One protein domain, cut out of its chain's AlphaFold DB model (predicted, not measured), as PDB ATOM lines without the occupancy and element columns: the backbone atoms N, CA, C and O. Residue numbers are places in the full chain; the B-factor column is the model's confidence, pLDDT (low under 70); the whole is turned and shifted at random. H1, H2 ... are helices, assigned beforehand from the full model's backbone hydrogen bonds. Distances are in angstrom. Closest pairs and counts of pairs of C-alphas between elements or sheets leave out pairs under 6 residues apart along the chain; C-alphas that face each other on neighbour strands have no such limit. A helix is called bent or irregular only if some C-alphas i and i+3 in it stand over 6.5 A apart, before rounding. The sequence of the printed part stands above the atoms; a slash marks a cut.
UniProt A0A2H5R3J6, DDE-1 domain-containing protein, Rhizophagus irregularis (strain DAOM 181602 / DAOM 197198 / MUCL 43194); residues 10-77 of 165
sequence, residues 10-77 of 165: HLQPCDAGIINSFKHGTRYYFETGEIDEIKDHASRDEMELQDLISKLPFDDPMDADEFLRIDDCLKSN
ATOM      1  N   HIS A  10     189.468 167.673 203.866       55.91
ATOM      2  CA  HIS A  10     190.930 167.761 203.777       55.91
ATOM      3  C   HIS A  10     191.403 168.684 202.640       55.91
ATOM      4  O   HIS A  10     192.435 169.341 202.768       55.91
ATOM      5  N   LEU A  11     190.653 168.737 201.531       55.47
ATOM      6  CA  LEU A  11     190.892 169.640 200.399       55.47
ATOM      7  C   LEU A  11     190.365 171.059 200.659       55.47
ATOM      8  O   LEU A  11     190.878 172.010 200.074       55.47
ATOM      9  N   GLN A  12     189.357 171.201 201.524       63.59
ATOM     10  CA  GLN A  12     188.692 172.465 201.842       63.59
ATOM     11  C   GLN A  12     188.549 172.641 203.365       63.59
ATOM     12  O   GLN A  12     187.451 172.537 203.916       63.59
ATOM     13  N   PRO A  13     189.654 172.923 204.080       58.12
ATOM     14  CA  PRO A  13     189.657 173.024 205.542       58.12
ATOM     15  C   PRO A  13     188.753 174.141 206.090       58.12
ATOM     16  O   PRO A  13     188.295 174.047 207.227       58.12
ATOM     17  N   CYS A  14     188.440 175.167 205.291       64.12
ATOM     18  CA  CYS A  14     187.491 176.225 205.660       64.12
ATOM     19  C   CYS A  14     186.050 175.716 205.816       64.12
ATOM     20  O   CYS A  14     185.291 176.269 206.608       64.12
ATOM     21  N   ASP A  15     185.691 174.637 205.117       65.81
ATOM     22  CA  ASP A  15     184.339 174.075 205.133       65.81
ATOM     23  C   ASP A  15     184.181 172.971 206.191       65.81
ATOM     24  O   ASP A  15     183.065 172.543 206.487       65.81
ATOM     25  N   ALA A  16     185.283 172.524 206.808       65.75
ATOM     26  CA  ALA A  16     185.293 171.415 207.762       65.75
ATOM     27  C   ALA A  16     184.370 171.659 208.968       65.75
ATOM     28  O   ALA A  16     183.646 170.753 209.375       65.75
ATOM     29  N   GLY A  17     184.339 172.887 209.499       68.50
ATOM     30  CA  GLY A  17     183.453 173.258 210.607       68.50
ATOM     31  C   GLY A  17     181.973 173.187 210.227       68.50
ATOM     32  O   GLY A  17     181.184 172.579 210.944       68.50
ATOM     33  N   ILE A  18     181.611 173.729 209.060       72.81
ATOM     34  CA  ILE A  18     180.232 173.729 208.546       72.81
ATOM     35  C   ILE A  18     179.767 172.293 208.288       72.81
ATOM     36  O   ILE A  18     178.702 171.889 208.757       72.81
ATOM     37  N   ILE A  19     180.587 171.495 207.599       73.31
ATOM     38  CA  ILE A  19     180.301 170.085 207.303       73.31
ATOM     39  C   ILE A  19     180.096 169.294 208.601       73.31
ATOM     40  O   ILE A  19     179.161 168.494 208.691       73.31
ATOM     41  N   ASN A  20     180.925 169.533 209.622       68.69
ATOM     42  CA  ASN A  20     180.819 168.827 210.895       68.69
ATOM     43  C   ASN A  20     179.559 169.228 211.681       68.69
ATOM     44  O   ASN A  20     178.879 168.366 212.236       68.69
ATOM     45  N   SER A  21     179.181 170.511 211.669       69.56
ATOM     46  CA  SER A  21     177.938 170.984 212.291       69.56
ATOM     47  C   SER A  21     176.689 170.391 211.634       69.56
ATOM     48  O   SER A  21     175.777 169.967 212.342       69.56
ATOM     49  N   PHE A  22     176.652 170.302 210.299       71.75
ATOM     50  CA  PHE A  22     175.540 169.657 209.589       71.75
ATOM     51  C   PHE A  22     175.429 168.167 209.939       71.75
ATOM     52  O   PHE A  22     174.335 167.698 210.251       71.75
ATOM     53  N   LYS A  23     176.555 167.441 209.961       68.19
ATOM     54  CA  LYS A  23     176.603 166.024 210.356       68.19
ATOM     55  C   LYS A  23     176.139 165.799 211.799       68.19
ATOM     56  O   LYS A  23     175.329 164.908 212.056       68.19
ATOM     57  N   HIS A  24     176.616 166.618 212.737       67.06
ATOM     58  CA  HIS A  24     176.228 166.526 214.145       67.06
ATOM     59  C   HIS A  24     174.735 166.814 214.341       67.06
ATOM     60  O   HIS A  24     174.047 166.072 215.041       67.06
ATOM     61  N   GLY A  25     174.214 167.836 213.652       60.19
ATOM     62  CA  GLY A  25     172.787 168.152 213.644       60.19
ATOM     63  C   GLY A  25     171.950 166.968 213.172       60.19
ATOM     64  O   GLY A  25     171.027 166.561 213.872       60.19
ATOM     65  N   THR A  26     172.309 166.351 212.040       60.12
ATOM     66  CA  THR A  26     171.593 165.162 211.552       60.12
ATOM     67  C   THR A  26     171.610 164.011 212.560       60.12
ATOM     68  O   THR A  26     170.577 163.384 212.755       60.12
ATOM     69  N   ARG A  27     172.723 163.781 213.270       56.81
ATOM     70  CA  ARG A  27     172.849 162.697 214.259       56.81
ATOM     71  C   ARG A  27     171.972 162.919 215.502       56.81
ATOM     72  O   ARG A  27     171.273 162.005 215.926       56.81
ATOM     73  N   TYR A  28     171.913 164.146 216.016       60.34
ATOM     74  CA  TYR A  28     171.079 164.502 217.173       60.34
ATOM     75  C   TYR A  28     169.573 164.291 216.920       60.34
ATOM     76  O   TYR A  28     168.845 163.827 217.802       60.34
ATOM     77  N   TYR A  29     169.092 164.595 215.709       55.53
ATOM     78  CA  TYR A  29     167.695 164.343 215.332       55.53
ATOM     79  C   TYR A  29     167.359 162.847 215.235       55.53
ATOM     80  O   TYR A  29     166.229 162.470 215.533       55.53
ATOM     81  N   PHE A  30     168.324 161.993 214.880       56.50
ATOM     82  CA  PHE A  30     168.155 160.535 214.930       56.50
ATOM     83  C   PHE A  30     168.147 159.989 216.370       56.50
ATOM     84  O   PHE A  30     167.429 159.034 216.657       56.50
ATOM     85  N   GLU A  31     168.907 160.594 217.286       55.25
ATOM     86  CA  GLU A  31     169.041 160.122 218.674       55.25
ATOM     87  C   GLU A  31     167.898 160.572 219.604       55.25
ATOM     88  O   GLU A  31     167.551 159.852 220.541       55.25
ATOM     89  N   THR A  32     167.288 161.741 219.367       53.16
ATOM     90  CA  THR A  32     166.327 162.364 220.306       53.16
ATOM     91  C   THR A  32     164.841 162.075 220.068       53.16
ATOM     92  O   THR A  32     163.995 162.620 220.774       53.16
ATOM     93  N   GLY A  33     164.514 161.118 219.201       59.38
ATOM     94  CA  GLY A  33     163.241 160.407 219.282       59.38
ATOM     95  C   GLY A  33     162.062 161.072 218.576       59.38
ATOM     96  O   GLY A  33     161.291 161.826 219.160       59.38
ATOM     97  N   GLU A  34     161.821 160.606 217.359       53.09
ATOM     98  CA  GLU A  34     160.495 160.166 216.940       53.09
ATOM     99  C   GLU A  34     160.714 158.984 215.974       53.09
ATOM    100  O   GLU A  34     161.686 158.995 215.224       53.09
ATOM    101  N   ILE A  35     159.796 158.005 215.968       47.66
ATOM    102  CA  ILE A  35     159.596 156.958 214.940       47.66
ATOM    103  C   ILE A  35     160.125 155.541 215.295       47.66
ATOM    104  O   ILE A  35     161.265 155.169 215.026       47.66
ATOM    105  N   ASP A  36     159.224 154.687 215.798       52.44
ATOM    106  CA  ASP A  36     159.429 153.227 215.916       52.44
ATOM    107  C   ASP A  36     159.675 152.554 214.545       52.44
ATOM    108  O   ASP A  36     160.367 151.543 214.467       52.44
ATOM    109  N   GLU A  37     159.204 153.150 213.440       54.88
ATOM    110  CA  GLU A  37     159.529 152.718 212.064       54.88
ATOM    111  C   GLU A  37     160.966 153.096 211.626       54.88
ATOM    112  O   GLU A  37     161.446 152.573 210.616       54.88
ATOM    113  N   ILE A  38     161.674 153.981 212.361       54.72
ATOM    114  CA  ILE A  38     163.059 154.372 212.050       54.72
ATOM    115  C   ILE A  38     164.055 153.318 212.517       54.72
ATOM    116  O   ILE A  38     165.041 153.005 211.851       54.72
ATOM    117  N   LYS A  39     163.774 152.735 213.677       52.34
ATOM    118  CA  LYS A  39     164.700 151.837 214.357       52.34
ATOM    119  C   LYS A  39     164.932 150.536 213.587       52.34
ATOM    120  O   LYS A  39     166.062 150.053 213.527       52.34
ATOM    121  N   ASP A  40     163.886 150.019 212.946       56.19
ATOM    122  CA  ASP A  40     163.967 148.799 212.141       56.19
ATOM    123  C   ASP A  40     164.801 148.999 210.870       56.19
ATOM    124  O   ASP A  40     165.601 148.125 210.525       56.19
ATOM    125  N   HIS A  41     164.688 150.151 210.196       59.25
ATOM    126  CA  HIS A  41     165.509 150.409 209.011       59.25
ATOM    127  C   HIS A  41     166.956 150.739 209.358       59.25
ATOM    128  O   HIS A  41     167.839 150.243 208.673       59.25
ATOM    129  N   ALA A  42     167.214 151.459 210.452       60.84
ATOM    130  CA  ALA A  42     168.579 151.748 210.886       60.84
ATOM    131  C   ALA A  42     169.378 150.454 211.139       60.84
ATOM    132  O   ALA A  42     170.517 150.337 210.693       60.84
ATOM    133  N   SER A  43     168.752 149.440 211.755       67.44
ATOM    134  CA  SER A  43     169.385 148.126 211.969       67.44
ATOM    135  C   SER A  43     169.651 147.356 210.670       67.44
ATOM    136  O   SER A  43     170.622 146.604 210.556       67.44
ATOM    137  N   ARG A  44     168.782 147.536 209.670       75.12
ATOM    138  CA  ARG A  44     168.921 146.903 208.361       75.12
ATOM    139  C   ARG A  44     170.013 147.578 207.540       75.12
ATOM    140  O   ARG A  44     170.815 146.882 206.925       75.12
ATOM    141  N   ASP A  45     170.055 148.902 207.557       80.00
ATOM    142  CA  ASP A  45     171.044 149.696 206.838       80.00
ATOM    143  C   ASP A  45     172.455 149.427 207.388       80.00
ATOM    144  O   ASP A  45     173.396 149.271 206.614       80.00
ATOM    145  N   GLU A  46     172.602 149.258 208.707       83.94
ATOM    146  CA  GLU A  46     173.865 148.847 209.340       83.94
ATOM    147  C   GLU A  46     174.331 147.455 208.869       83.94
ATOM    148  O   GLU A  46     175.505 147.253 208.550       83.94
ATOM    149  N   MET A  47     173.403 146.501 208.724       85.81
ATOM    150  CA  MET A  47     173.701 145.165 208.194       85.81
ATOM    151  C   MET A  47     174.105 145.201 206.711       85.81
ATOM    152  O   MET A  47     175.050 144.518 206.310       85.81
ATOM    153  N   GLU A  48     173.412 145.998 205.894       89.19
ATOM    154  CA  GLU A  48     173.752 146.197 204.481       89.19
ATOM    155  C   GLU A  48     175.131 146.872 204.332       89.19
ATOM    156  O   GLU A  48     175.923 146.479 203.470       89.19
ATOM    157  N   LEU A  49     175.474 147.821 205.210       90.94
ATOM    158  CA  LEU A  49     176.801 148.441 205.257       90.94
ATOM    159  C   LEU A  49     177.903 147.442 205.623       90.94
ATOM    160  O   LEU A  49     178.939 147.425 204.954       90.94
ATOM    161  N   GLN A  50     177.684 146.573 206.612       92.69
ATOM    162  CA  GLN A  50     178.656 145.537 206.975       92.69
ATOM    163  C   GLN A  50     178.922 144.565 205.812       92.69
ATOM    164  O   GLN A  50     180.069 144.185 205.563       92.69
ATOM    165  N   ASP A  51     177.886 144.192 205.055       91.50
ATOM    166  CA  ASP A  51     178.031 143.343 203.865       91.50
ATOM    167  C   ASP A  51     178.866 144.040 202.777       91.50
ATOM    168  O   ASP A  51     179.736 143.422 202.160       91.50
ATOM    169  N   LEU A  52     178.676 145.347 202.571       93.00
ATOM    170  CA  LEU A  52     179.495 146.132 201.640       93.00
ATOM    171  C   LEU A  52     180.954 146.249 202.092       93.00
ATOM    172  O   LEU A  52     181.853 146.106 201.264       93.00
ATOM    173  N   ILE A  53     181.189 146.463 203.386       91.69
ATOM    174  CA  ILE A  53     182.525 146.521 203.988       91.69
ATOM    175  C   ILE A  53     183.265 145.193 203.794       91.69
ATOM    176  O   ILE A  53     184.415 145.188 203.359       91.69
ATOM    177  N   SER A  54     182.589 144.063 204.023       89.44
ATOM    178  CA  SER A  54     183.184 142.723 203.891       89.44
ATOM    179  C   SER A  54     183.629 142.371 202.464       89.44
ATOM    180  O   SER A  54     184.477 141.504 202.265       89.44
ATOM    181  N   LYS A  55     183.065 143.048 201.454       92.06
ATOM    182  CA  LYS A  55     183.409 142.861 200.036       92.06
ATOM    183  C   LYS A  55     184.644 143.651 199.610       92.06
ATOM    184  O   LYS A  55     185.099 143.493 198.475       92.06
ATOM    185  N   LEU A  56     185.163 144.527 200.467       89.06
ATOM    186  CA  LEU A  56     186.350 145.311 200.160       89.06
ATOM    187  C   LEU A  56     187.608 144.429 200.253       89.06
ATOM    188  O   LEU A  56     187.692 143.566 201.121       89.06
ATOM    189  N   PRO A  57     188.605 144.630 199.374       88.75
ATOM    190  CA  PRO A  57     189.815 143.813 199.334       88.75
ATOM    191  C   PRO A  57     190.826 144.267 200.402       88.75
ATOM    192  O   PRO A  57     191.940 144.674 200.072       88.75
ATOM    193  N   PHE A  58     190.421 144.243 201.670       87.38
ATOM    194  CA  PHE A  58     191.277 144.535 202.816       87.38
ATOM    195  C   PHE A  58     191.445 143.273 203.662       87.38
ATOM    196  O   PHE A  58     190.475 142.554 203.891       87.38
ATOM    197  N   ASP A  59     192.673 143.006 204.110       86.81
ATOM    198  CA  ASP A  59     192.985 141.827 204.934       86.81
ATOM    199  C   ASP A  59     192.343 141.912 206.331       86.81
ATOM    200  O   ASP A  59     192.037 140.886 206.935       86.81
ATOM    201  N   ASP A  60     192.120 143.137 206.814       88.00
ATOM    202  CA  ASP A  60     191.476 143.456 208.089       88.00
ATOM    203  C   ASP A  60     190.556 144.681 207.899       88.00
ATOM    204  O   ASP A  60     190.987 145.826 208.070       88.00
ATOM    205  N   PRO A  61     189.328 144.484 207.382       84.19
ATOM    206  CA  PRO A  61     188.395 145.573 207.138       84.19
ATOM    207  C   PRO A  61     187.754 146.045 208.452       84.19
ATOM    208  O   PRO A  61     187.183 145.250 209.193       84.19
ATOM    209  N   MET A  62     187.800 147.359 208.686       89.81
ATOM    210  CA  MET A  62     187.076 148.056 209.758       89.81
ATOM    211  C   MET A  62     185.582 147.710 209.744       89.81
ATOM    212  O   MET A  62     184.994 147.688 208.666       89.81
ATOM    213  N   ASP A  63     184.961 147.475 210.902       91.94
ATOM    214  CA  ASP A  63     183.534 147.134 210.970       91.94
ATOM    215  C   ASP A  63     182.606 148.357 210.792       91.94
ATOM    216  O   ASP A  63     183.041 149.509 210.797       91.94
ATOM    217  N   ALA A  64     181.316 148.114 210.550       89.81
ATOM    218  CA  ALA A  64     180.325 149.152 210.265       89.81
ATOM    219  C   ALA A  64     180.135 150.117 211.441       89.81
ATOM    220  O   ALA A  64     179.924 151.312 211.235       89.81
ATOM    221  N   ASP A  65     180.249 149.613 212.661       87.44
ATOM    222  CA  ASP A  65     180.060 150.371 213.889       87.44
ATOM    223  C   ASP A  65     181.274 151.286 214.155       87.44
ATOM    224  O   ASP A  65     181.143 152.471 214.474       87.44
ATOM    225  N   GLU A  66     182.480 150.771 213.913       87.00
ATOM    226  CA  GLU A  66     183.731 151.520 213.874       87.00
ATOM    227  C   GLU A  66     183.715 152.569 212.749       87.00
ATOM    228  O   GLU A  66     184.076 153.723 212.985       87.00
ATOM    229  N   PHE A  67     183.187 152.228 211.567       87.00
ATOM    230  CA  PHE A  67     183.040 153.149 210.438       87.00
ATOM    231  C   PHE A  67     182.110 154.332 210.742       87.00
ATOM    232  O   PHE A  67     182.393 155.467 210.348       87.00
ATOM    233  N   LEU A  68     181.009 154.102 211.457       86.38
ATOM    234  CA  LEU A  68     180.065 155.161 211.823       86.38
ATOM    235  C   LEU A  68     180.632 156.123 212.880       86.38
ATOM    236  O   LEU A  68     180.275 157.307 212.883       86.38
ATOM    237  N   ARG A  69     181.539 155.643 213.740       84.19
ATOM    238  CA  ARG A  69     182.111 156.398 214.869       84.19
ATOM    239  C   ARG A  69     183.522 156.942 214.643       84.19
ATOM    240  O   ARG A  69     184.120 157.473 215.578       84.19
ATOM    241  N   ILE A  70     184.050 156.881 213.418       82.31
ATOM    242  CA  ILE A  70     185.380 157.436 213.082       82.31
ATOM    243  C   ILE A  70     185.509 158.893 213.554       82.31
ATOM    244  O   ILE A  70     186.523 159.281 214.136       82.31
ATOM    245  N   ASP A  71     184.462 159.693 213.330       76.50
ATOM    246  CA  ASP A  71     184.459 161.127 213.633       76.50
ATOM    247  C   ASP A  71     184.348 161.410 215.149       76.50
ATOM    248  O   ASP A  71     184.755 162.480 215.597       76.50
ATOM    249  N   ASP A  72     183.874 160.462 215.967       79.94
ATOM    250  CA  ASP A  72     183.686 160.667 217.417       79.94
ATOM    251  C   ASP A  72     185.018 160.704 218.176       79.94
ATOM    252  O   ASP A  72     185.143 161.333 219.229       79.94
ATOM    253  N   CYS A  73     186.046 160.057 217.624       68.56
ATOM    254  CA  CYS A  73     187.400 160.099 218.168       68.56
ATOM    255  C   CYS A  73     188.124 161.414 217.838       68.56
ATOM    256  O   CYS A  73     189.165 161.719 218.434       68.56
ATOM    257  N   LEU A  74     187.601 162.207 216.896       67.62
ATOM    258  CA  LEU A  74     188.180 163.490 216.529       67.62
ATOM    259  C   LEU A  74     187.722 164.542 217.535       67.62
ATOM    260  O   LEU A  74     186.584 165.007 217.517       67.62
ATOM    261  N   LYS A  75     188.643 164.978 218.401       65.19
ATOM    262  CA  LYS A  75     188.454 166.236 219.125       65.19
ATOM    263  C   LYS A  75     188.323 167.331 218.077       65.19
ATOM    264  O   LYS A  75     189.324 167.710 217.465       65.19
ATOM    265  N   SER A  76     187.112 167.852 217.881       60.31
ATOM    266  CA  SER A  76     186.979 169.167 217.275       60.31
ATOM    267  C   SER A  76     187.892 170.093 218.069       60.31
ATOM    268  O   SER A  76     187.882 170.068 219.304       60.31
ATOM    269  N   ASN A  77     188.708 170.875 217.375       65.38
ATOM    270  CA  ASN A  77     189.301 172.051 217.980       65.38
ATOM    271  C   ASN A  77     188.202 172.777 218.764       65.38
ATOM    272  O   ASN A  77     187.105 172.980 218.241       65.38
TER     273      ASN A  77
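Overview. This is residues 10 to 77 of the 165 residues of the protein "DDE-1 domain-containing protein" of Rhizophagus irregularis (strain DAOM 181602 / DAOM 197198 / MUCL 43194) (UniProt A0A2H5R3J6). Two long helices, H1 and H2, make an open V; beyond H2 the backbone folds back, and short H3 and H4 cross the opening, giving a loose triangular frame with an empty middle. The 68 printed residues include four named helices, H1 to H4 in order, and no named strand: all helix, flat and loose, radius of gyration of the C-alphas 14.8 A, spans 38 by 34 by 17 A.

Arrangement. Start at H1, residues 13 to 31; a tight link leads to H2, residues 36 to 54, only just apart from H1, closest C-alphas 8.5 A. H2, with residues 46 to 53 alone, touches H3, residues 64 to 68; the closest C-alphas, of Gln 50 and Ala 64, are 5.2 A apart. H4, residues 70 to 73, meets H3 only through their link. O i to N i+4 pairs are within hydrogen-bond range throughout H3, and for 13 of 15 in H1 and in H2; H4 is too short for one.

Along the chain. Find C-alpha 13 at (189.657, 173.024, 205.542); H1 runs 27.6 A from there, irregular, C-alphas 14 and 17 being 7.0 A apart. H2 spans 28.6 A; H4 ends at C-alpha 73, (187.400, 160.099, 218.168).

Size, cuts and confidence. The printed part has no cut; pLDDT is under 70 in 36 residues, among them 23 to 43.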